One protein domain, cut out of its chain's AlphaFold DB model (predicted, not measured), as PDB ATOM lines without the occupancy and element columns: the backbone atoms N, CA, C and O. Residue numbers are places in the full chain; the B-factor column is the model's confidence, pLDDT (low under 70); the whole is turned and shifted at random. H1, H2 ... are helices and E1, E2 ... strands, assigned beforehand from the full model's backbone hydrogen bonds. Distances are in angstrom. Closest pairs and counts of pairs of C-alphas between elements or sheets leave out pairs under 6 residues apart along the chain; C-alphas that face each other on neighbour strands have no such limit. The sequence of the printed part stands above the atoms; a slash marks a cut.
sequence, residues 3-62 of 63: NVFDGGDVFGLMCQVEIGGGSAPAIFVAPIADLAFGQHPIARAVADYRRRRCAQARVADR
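This is residues 3 to 62 of the 63 residues of an uncharacterized protein of Methylosinus sp. C49 (UniProt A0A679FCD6). In two layers, long helix H2 runs along edge strand E3 over one face of a sheet; residues 54 to 62 stick out. The 60 printed residues, class mixed, run E1, E2, E3, H1, H2, the strands a meander of antiparallel neighbours. The whole is loose, radius of gyration of the C-alphas 14.2 A, spanning 49 by 27 by 14 A.

E1, residues 3 to 6, begins at C-alpha 3 (109.652, 140.791, 172.142). E2 is residues 13 to 19, 20.1 A; E3 26 to 31, 17.4 A; H1 32 to 35; H2 41 to 60, 29.0 A, ending at (117.765, 125.709, 145.253).

In hairpin E1 and E2, N 3 and O 16, 2.9 A, are within hydrogen-bond range; in hairpin E2 and E3, N 15 and O 30, 2.8 A. H2's closest C-alphas with E3 are 42 and 30, 6.3 A; H1 is on the same face. In H2 every O i to N i+4 pair is within range.

The farthest C-alphas, 9 and 62, are 49.5 A apart. The printed part has no cut or long link. Residues 34 to 41 and 60 to 62 have pLDDT under 70.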
ATOM      1  N   ASN A   3     109.847 139.547 171.407       88.62
ATOM      2  CA  ASN A   3     109.652 140.791 172.142       88.62
ATOM      3  C   ASN A   3     108.199 140.918 172.587       88.62
ATOM      4  O   ASN A   3     107.288 140.443 171.908       88.62
ATOM      5  N   VAL A   4     107.997 141.595 173.712       88.00
ATOM      6  CA  VAL A   4     106.680 141.960 174.231       88.00
ATOM      7  C   VAL A   4     106.593 143.474 174.272       88.00
ATOM      8  O   VAL A   4     107.529 144.124 174.734       88.00
ATOM      9  N   PHE A   5     105.493 144.030 173.777       91.81
ATOM     10  CA  PHE A   5     105.271 145.471 173.776       91.81
ATOM     11  C   PHE A   5     103.795 145.799 173.983       91.81
ATOM     12  O   PHE A   5     102.919 144.966 173.745       91.81
ATOM     13  N   ASP A   6     103.535 147.016 174.444       91.75
ATOM     14  CA  ASP A   6     102.185 147.546 174.585       91.75
ATOM     15  C   ASP A   6     101.705 148.105 173.235       91.75
ATOM     16  O   ASP A   6     102.316 149.018 172.677       91.75
ATOM     17  N   GLY A   7     100.642 147.516 172.686       91.12
ATOM     18  CA  GLY A   7      99.969 147.957 171.463       91.12
ATOM     19  C   GLY A   7      98.946 149.073 171.694       91.12
ATOM     20  O   GLY A   7      98.233 149.439 170.757       91.12
ATOM     21  N   GLY A   8      98.861 149.597 172.920       89.69
ATOM     22  CA  GLY A   8      97.895 150.601 173.341       89.69
ATOM     23  C   GLY A   8      96.497 150.020 173.542       89.69
ATOM     24  O   GLY A   8      96.261 148.825 173.357       89.69
ATOM     25  N   ASP A   9      95.543 150.887 173.874       87.12
ATOM     26  CA  ASP A   9      94.201 150.506 174.347       87.12
ATOM     27  C   ASP A   9      93.431 149.549 173.419       87.12
ATOM     28  O   ASP A   9      92.598 148.771 173.876       87.12
ATOM     29  N   VAL A  10      93.703 149.590 172.110       86.31
ATOM     30  CA  VAL A  10      93.000 148.777 171.103       86.31
ATOM     31  C   VAL A  10      93.477 147.324 171.094       86.31
ATOM     32  O   VAL A  10      92.677 146.416 170.873       86.31
ATOM     33  N   PHE A  11      94.773 147.095 171.299       82.94
ATOM     34  CA  PHE A  11      95.395 145.782 171.102       82.94
ATOM     35  C   PHE A  11      95.969 145.186 172.394       82.94
ATOM     36  O   PHE A  11      96.130 143.970 172.487       82.94
ATOM     37  N   GLY A  12      96.232 146.021 173.402       89.19
ATOM     38  CA  GLY A  12      96.818 145.625 174.675       89.19
ATOM     39  C   GLY A  12      98.223 145.048 174.516       89.19
ATOM     40  O   GLY A  12      98.995 145.456 173.651       89.19
ATOM     41  N   LEU A  13      98.571 144.076 175.360       90.56
ATOM     42  CA  LEU A  13      99.886 143.440 175.334       90.56
ATOM     43  C   LEU A  13     100.063 142.540 174.104       90.56
ATOM     44  O   LEU A  13      99.348 141.552 173.923       90.56
ATOM     45  N   MET A  14     101.091 142.839 173.314       89.69
ATOM     46  CA  MET A  14     101.419 142.161 172.065       89.69
ATOM     47  C   MET A  14     102.722 141.376 172.177       89.69
ATOM     48  O   MET A  14     103.649 141.754 172.894       89.69
ATOM     49  N   CYS A  15     102.815 140.293 171.412       87.62
ATOM     50  CA  CYS A  15     104.031 139.519 171.214       87.62
ATOM     51  C   CYS A  15     104.488 139.628 169.762       87.62
ATOM     52  O   CYS A  15     103.730 139.331 168.837       87.62
ATOM     53  N   GLN A  16     105.747 140.011 169.582       89.31
ATOM     54  CA  GLN A  16     106.449 140.009 168.309       89.31
ATOM     55  C   GLN A  16     107.429 138.843 168.259       89.31
ATOM     56  O   GLN A  16     108.240 138.656 169.166       89.31
ATOM     57  N   VAL A  17     107.395 138.087 167.165       87.44
ATOM     58  CA  VAL A  17     108.336 137.004 166.888       87.44
ATOM     59  C   VAL A  17     109.047 137.283 165.575       87.44
ATOM     60  O   VAL A  17     108.421 137.422 164.526       87.44
ATOM     61  N   GLU A  18     110.370 137.305 165.641       89.25
ATOM     62  CA  GLU A  18     111.253 137.494 164.494       89.25
ATOM     63  C   GLU A  18     111.942 136.183 164.129       89.25
ATOM     64  O   GLU A  18     112.554 135.529 164.988       89.25
ATOM     65  N   ILE A  19     111.859 135.809 162.851       84.81
ATOM     66  CA  ILE A  19     112.392 134.554 162.316       84.81
ATOM     67  C   ILE A  19     113.276 134.814 161.102       84.81
ATOM     68  O   ILE A  19     112.869 135.460 160.140       84.81
ATOM     69  N   GLY A  20     114.461 134.206 161.124       81.75
ATOM     70  CA  GLY A  20     115.513 134.423 160.135       81.75
ATOM     71  C   GLY A  20     116.606 135.336 160.692       81.75
ATOM     72  O   GLY A  20     116.348 136.150 161.573       81.75
ATOM     73  N   GLY A  21     117.837 135.147 160.219       77.19
ATOM     74  CA  GLY A  21     118.972 136.028 160.509       77.19
ATOM     75  C   GLY A  21     119.346 136.857 159.278       77.19
ATOM     76  O   GLY A  21     119.028 136.461 158.157       77.19
ATOM     77  N   GLY A  22     120.025 137.988 159.482       73.00
ATOM     78  CA  GLY A  22     120.463 138.892 158.410       73.00
ATOM     79  C   GLY A  22     119.621 140.168 158.301       73.00
ATOM     80  O   GLY A  22     118.914 140.532 159.234       73.00
ATOM     81  N   SER A  23     119.709 140.860 157.162       77.62
ATOM     82  CA  SER A  23     119.135 142.204 156.961       77.62
ATOM     83  C   SER A  23     117.613 142.252 156.769       77.62
ATOM     84  O   SER A  23     117.051 143.342 156.721       77.62
ATOM     85  N   ALA A  24     116.938 141.103 156.653       81.12
ATOM     86  CA  ALA A  24     115.495 141.036 156.415       81.12
ATOM     87  C   ALA A  24     114.840 139.849 157.155       81.12
ATOM     88  O   ALA A  24     114.502 138.836 156.528       81.12
ATOM     89  N   PRO A  25     114.677 139.926 158.488       84.81
ATOM     90  CA  PRO A  25     113.929 138.925 159.242       84.81
ATOM     91  C   PRO A  25     112.429 139.000 158.928       84.81
ATOM     92  O   PRO A  25     111.879 140.065 158.653       84.81
ATOM     93  N   ALA A  26     111.743 137.860 159.006       87.81
ATOM     94  CA  ALA A  26     110.287 137.824 158.976       87.81
ATOM     95  C   ALA A  26     109.738 138.160 160.366       87.81
ATOM     96  O   ALA A  26     110.124 137.522 161.347       87.81
ATOM     97  N   ILE A  27     108.830 139.132 160.430       89.56
ATOM     98  CA  ILE A  27     108.239 139.630 161.673       89.56
ATOM     99  C   ILE A  27     106.772 139.208 161.728       89.56
ATOM    100  O   ILE A  27     106.020 139.413 160.775       89.56
ATOM    101  N   PHE A  28     106.370 138.627 162.853       87.88
ATOM    102  CA  PHE A  28     104.989 138.262 163.147       87.88
ATOM    103  C   PHE A  28     104.570 138.911 164.462       87.88
ATOM    104  O   PHE A  28     105.379 138.971 165.385       87.88
ATOM    105  N   VAL A  29     103.320 139.369 164.561       88.44
ATOM    106  CA  VAL A  29     102.787 140.055 165.748       88.44
ATOM    107  C   VAL A  29     101.393 139.521 166.067       88.44
ATOM    108  O   VAL A  29     100.593 139.335 165.150       88.44
ATOM    109  N   ALA A  30     101.106 139.264 167.344       86.88
ATOM    110  CA  ALA A  30      99.777 138.871 167.816       86.88
ATOM    111  C   ALA A  30      99.578 139.171 169.321       86.88
ATOM    112  O   ALA A  30     100.577 139.291 170.038       86.88
ATOM    113  N   PRO A  31      98.327 139.295 169.808       86.25
ATOM    114  CA  PRO A  31      98.037 139.544 171.222       86.25
ATOM    115  C   PRO A  31      98.537 138.427 172.145       86.25
ATOM    116  O   PRO A  31      98.416 137.243 171.837       86.25
ATOM    117  N   ILE A  32      99.050 138.783 173.327       80.94
ATOM    118  CA  ILE A  32      99.498 137.800 174.332       80.94
ATOM    119  C   ILE A  32      98.333 136.992 174.899       80.94
ATOM    120  O   ILE A  32      98.519 135.823 175.231       80.94
ATOM    121  N   ALA A  33      97.136 137.578 174.976       70.19
ATOM    122  CA  ALA A  33      95.947 136.849 175.404       70.19
ATOM    123  C   ALA A  33      95.752 135.567 174.574       70.19
ATOM    124  O   ALA A  33      95.467 134.516 175.138       70.19
ATOM    125  N   ASP A  34      96.039 135.612 173.271       63.12
ATOM    126  CA  ASP A  34      95.897 134.460 172.382       63.12
ATOM    127  C   ASP A  34      97.042 133.434 172.544       63.12
ATOM    128  O   ASP A  34      96.873 132.256 172.211       63.12
ATOM    129  N   LEU A  35      98.220 133.834 173.054       58.50
ATOM    130  CA  LEU A  35      99.360 132.927 173.291       58.50
ATOM    131  C   LEU A  35      99.062 131.899 174.384       58.50
ATOM    132  O   LEU A  35      99.576 130.780 174.328       58.50
ATOM    133  N   ALA A  36      98.240 132.267 175.368       57.66
ATOM    134  CA  ALA A  36      97.944 131.433 176.528       57.66
ATOM    135  C   ALA A  36      97.095 130.190 176.194       57.66
ATOM    136  O   ALA A  36      97.097 129.227 176.958       57.66
ATOM    137  N   PHE A  37      96.406 130.171 175.046       55.69
ATOM    138  CA  PHE A  37      95.426 129.130 174.703       55.69
ATOM    139  C   PHE A  37      95.960 128.025 173.775       55.69
ATOM    140  O   PHE A  37      95.193 127.205 173.276       55.69
ATOM    141  N   GLY A  38      97.273 127.972 173.520       57.81
ATOM    142  CA  GLY A  38      97.934 126.860 172.817       57.81
ATOM    143  C   GLY A  38      97.675 126.760 171.304       57.81
ATOM    144  O   GLY A  38      98.469 126.145 170.593       57.81
ATOM    145  N   GLN A  39      96.635 127.412 170.775       61.69
ATOM    146  CA  GLN A  39      96.300 127.455 169.346       61.69
ATOM    147  C   GLN A  39      96.540 128.860 168.772       61.69
ATOM    148  O   GLN A  39      95.643 129.524 168.264       61.69
ATOM    149  N   HIS A  40      97.778 129.341 168.892       67.38
ATOM    150  CA  HIS A  40      98.092 130.734 168.596       67.38
ATOM    151  C   HIS A  40      98.220 131.013 167.082       67.38
ATOM    152  O   HIS A  40      98.982 130.310 166.400       67.38
ATOM    153  N   PRO A  41      97.581 132.072 166.541       68.00
ATOM    154  CA  PRO A  41      97.732 132.478 165.140       68.00
ATOM    155  C   PRO A  41      99.194 132.670 164.709       68.00
ATOM    156  O   PRO A  41      99.563 132.276 163.598       68.00
ATOM    157  N   ILE A  42     100.063 133.171 165.606       76.38
ATOM    158  CA  ILE A  42     101.499 133.309 165.309       76.38
ATOM    159  C   ILE A  42     102.159 131.951 165.087       76.38
ATOM    160  O   ILE A  42     102.985 131.823 164.193       76.38
ATOM    161  N   ALA A  43     101.793 130.916 165.849       76.81
ATOM    162  CA  ALA A  43     102.454 129.617 165.768       76.81
ATOM    163  C   ALA A  43     102.188 128.973 164.402       76.81
ATOM    164  O   ALA A  43     103.102 128.425 163.782       76.81
ATOM    165  N   ARG A  44     100.958 129.128 163.890       79.75
ATOM    166  CA  ARG A  44     100.590 128.715 162.533       79.75
ATOM    167  C   ARG A  44     101.345 129.514 161.472       79.75
ATOM    168  O   ARG A  44     101.968 128.911 160.603       79.75
ATOM    169  N   ALA A  45     101.361 130.844 161.574       81.62
ATOM    170  CA  ALA A  45     102.068 131.702 160.619       81.62
ATOM    171  C   ALA A  45     103.580 131.396 160.564       81.62
ATOM    172  O   ALA A  45     104.168 131.300 159.482       81.62
ATOM    173  N   VAL A  46     104.189 131.151 161.726       81.31
ATOM    174  CA  VAL A  46     105.584 130.723 161.879       81.31
ATOM    175  C   VAL A  46     105.827 129.354 161.243       81.31
ATOM    176  O   VAL A  46     106.800 129.182 160.503       81.31
ATOM    177  N   ALA A  47     104.962 128.371 161.504       83.75
ATOM    178  CA  ALA A  47     105.079 127.040 160.918       83.75
ATOM    179  C   ALA A  47     104.976 127.090 159.384       83.75
ATOM    180  O   ALA A  47     105.799 126.485 158.692       83.75
ATOM    181  N   ASP A  48     104.028 127.862 158.852       86.25
ATOM    182  CA  ASP A  48     103.844 128.042 157.413       86.25
ATOM    183  C   ASP A  48     105.045 128.746 156.771       86.25
ATOM    184  O   ASP A  48     105.524 128.322 155.715       86.25
ATOM    185  N   TYR A  49     105.599 129.774 157.422       86.00
ATOM    186  CA  TYR A  49     106.835 130.419 156.976       86.00
ATOM    187  C   TYR A  49     108.002 129.429 156.899       86.00
ATOM    188  O   TYR A  49     108.675 129.346 155.868       86.00
ATOM    189  N   ARG A  50     108.212 128.628 157.952       85.88
ATOM    190  CA  ARG A  50     109.276 127.614 157.986       85.88
ATOM    191  C   ARG A  50     109.111 126.588 156.867       85.88
ATOM    192  O   ARG A  50     110.080 126.289 156.176       85.88
ATOM    193  N   ARG A  51     107.885 126.104 156.630       88.06
ATOM    194  CA  ARG A  51     107.584 125.173 155.529       88.06
ATOM    195  C   ARG A  51     107.951 125.763 154.169       88.06
ATOM    196  O   ARG A  51     108.637 125.095 153.396       88.06
ATOM    197  N   ARG A  52     107.562 127.015 153.895       87.25
ATOM    198  CA  ARG A  52     107.906 127.710 152.640       87.25
ATOM    199  C   ARG A  52     109.415 127.867 152.469       87.25
ATOM    200  O   ARG A  52     109.936 127.555 151.403       87.25
ATOM    201  N   ARG A  53     110.127 128.287 153.520       84.88
ATOM    202  CA  ARG A  53     111.591 128.449 153.493       84.88
ATOM    203  C   ARG A  53     112.299 127.118 153.215       84.88
ATOM    204  O   ARG A  53     113.187 127.067 152.371       84.88
ATOM    205  N   CYS A  54     111.878 126.035 153.870       84.06
ATOM    206  CA  CYS A  54     112.425 124.698 153.629       84.06
ATOM    207  C   CYS A  54     112.139 124.196 152.206       84.06
ATOM    208  O   CYS A  54     112.993 123.540 151.616       84.06
ATOM    209  N   ALA A  55     110.957 124.481 151.652       84.00
ATOM    210  CA  ALA A  55     110.636 124.132 150.269       84.00
ATOM    211  C   ALA A  55     111.528 124.891 149.273       84.00
ATOM    212  O   ALA A  55     112.090 124.274 148.376       84.00
ATOM    213  N   GLN A  56     111.729 126.197 149.475       79.75
ATOM    214  CA  GLN A  56     112.618 127.015 148.640       79.75
ATOM    215  C   GLN A  56     114.073 126.533 148.693       79.75
ATOM    216  O   GLN A  56     114.703 126.397 147.649       79.75
ATOM    217  N   ALA A  57     114.594 126.220 149.884       75.06
ATOM    218  CA  ALA A  57     115.951 125.695 150.033       75.06
ATOM    219  C   ALA A  57     116.143 124.362 149.288       75.06
ATOM    220  O   ALA A  57     117.151 124.173 148.619       75.06
ATOM    221  N   ARG A  58     115.149 123.464 149.335       73.56
ATOM    222  CA  ARG A  58     115.183 122.191 148.592       73.56
ATOM    223  C   ARG A  58     115.123 122.356 147.074       73.56
ATOM    224  O   ARG A  58     115.615 121.488 146.366       73.56
ATOM    225  N   VAL A  59     114.477 123.409 146.575       72.81
ATOM    226  CA  VAL A  59     114.477 123.724 145.138       72.81
ATOM    227  C   VAL A  59     115.839 124.275 144.717       72.81
ATOM    228  O   VAL A  59     116.349 123.860 143.687       72.81
ATOM    229  N   ALA A  60     116.442 125.147 145.528       64.50
ATOM    230  CA  ALA A  60     117.765 125.709 145.253       64.50
ATOM    231  C   ALA A  60     118.886 124.652 145.257       64.50
ATOM    232  O   ALA A  60     119.821 124.774 144.484       64.50
ATOM    233  N   ASP A  61     118.774 123.608 146.082       61.38
ATOM    234  CA  ASP A  61     119.727 122.482 146.143       61.38
ATOM    235  C   ASP A  61     119.607 121.503 144.953       61.38
ATOM    236  O   ASP A  61     120.456 120.643 144.749       61.38
ATOM    237  N   ARG A  62     118.529 121.606 144.161       61.31
ATOM    238  CA  ARG A  62     118.264 120.757 142.984       61.31
ATOM    239  C   ARG A  62     118.560 121.442 141.642       61.31
ATOM    240  O   ARG A  62     118.284 120.832 140.608       61.31
TER     241      ARG A  62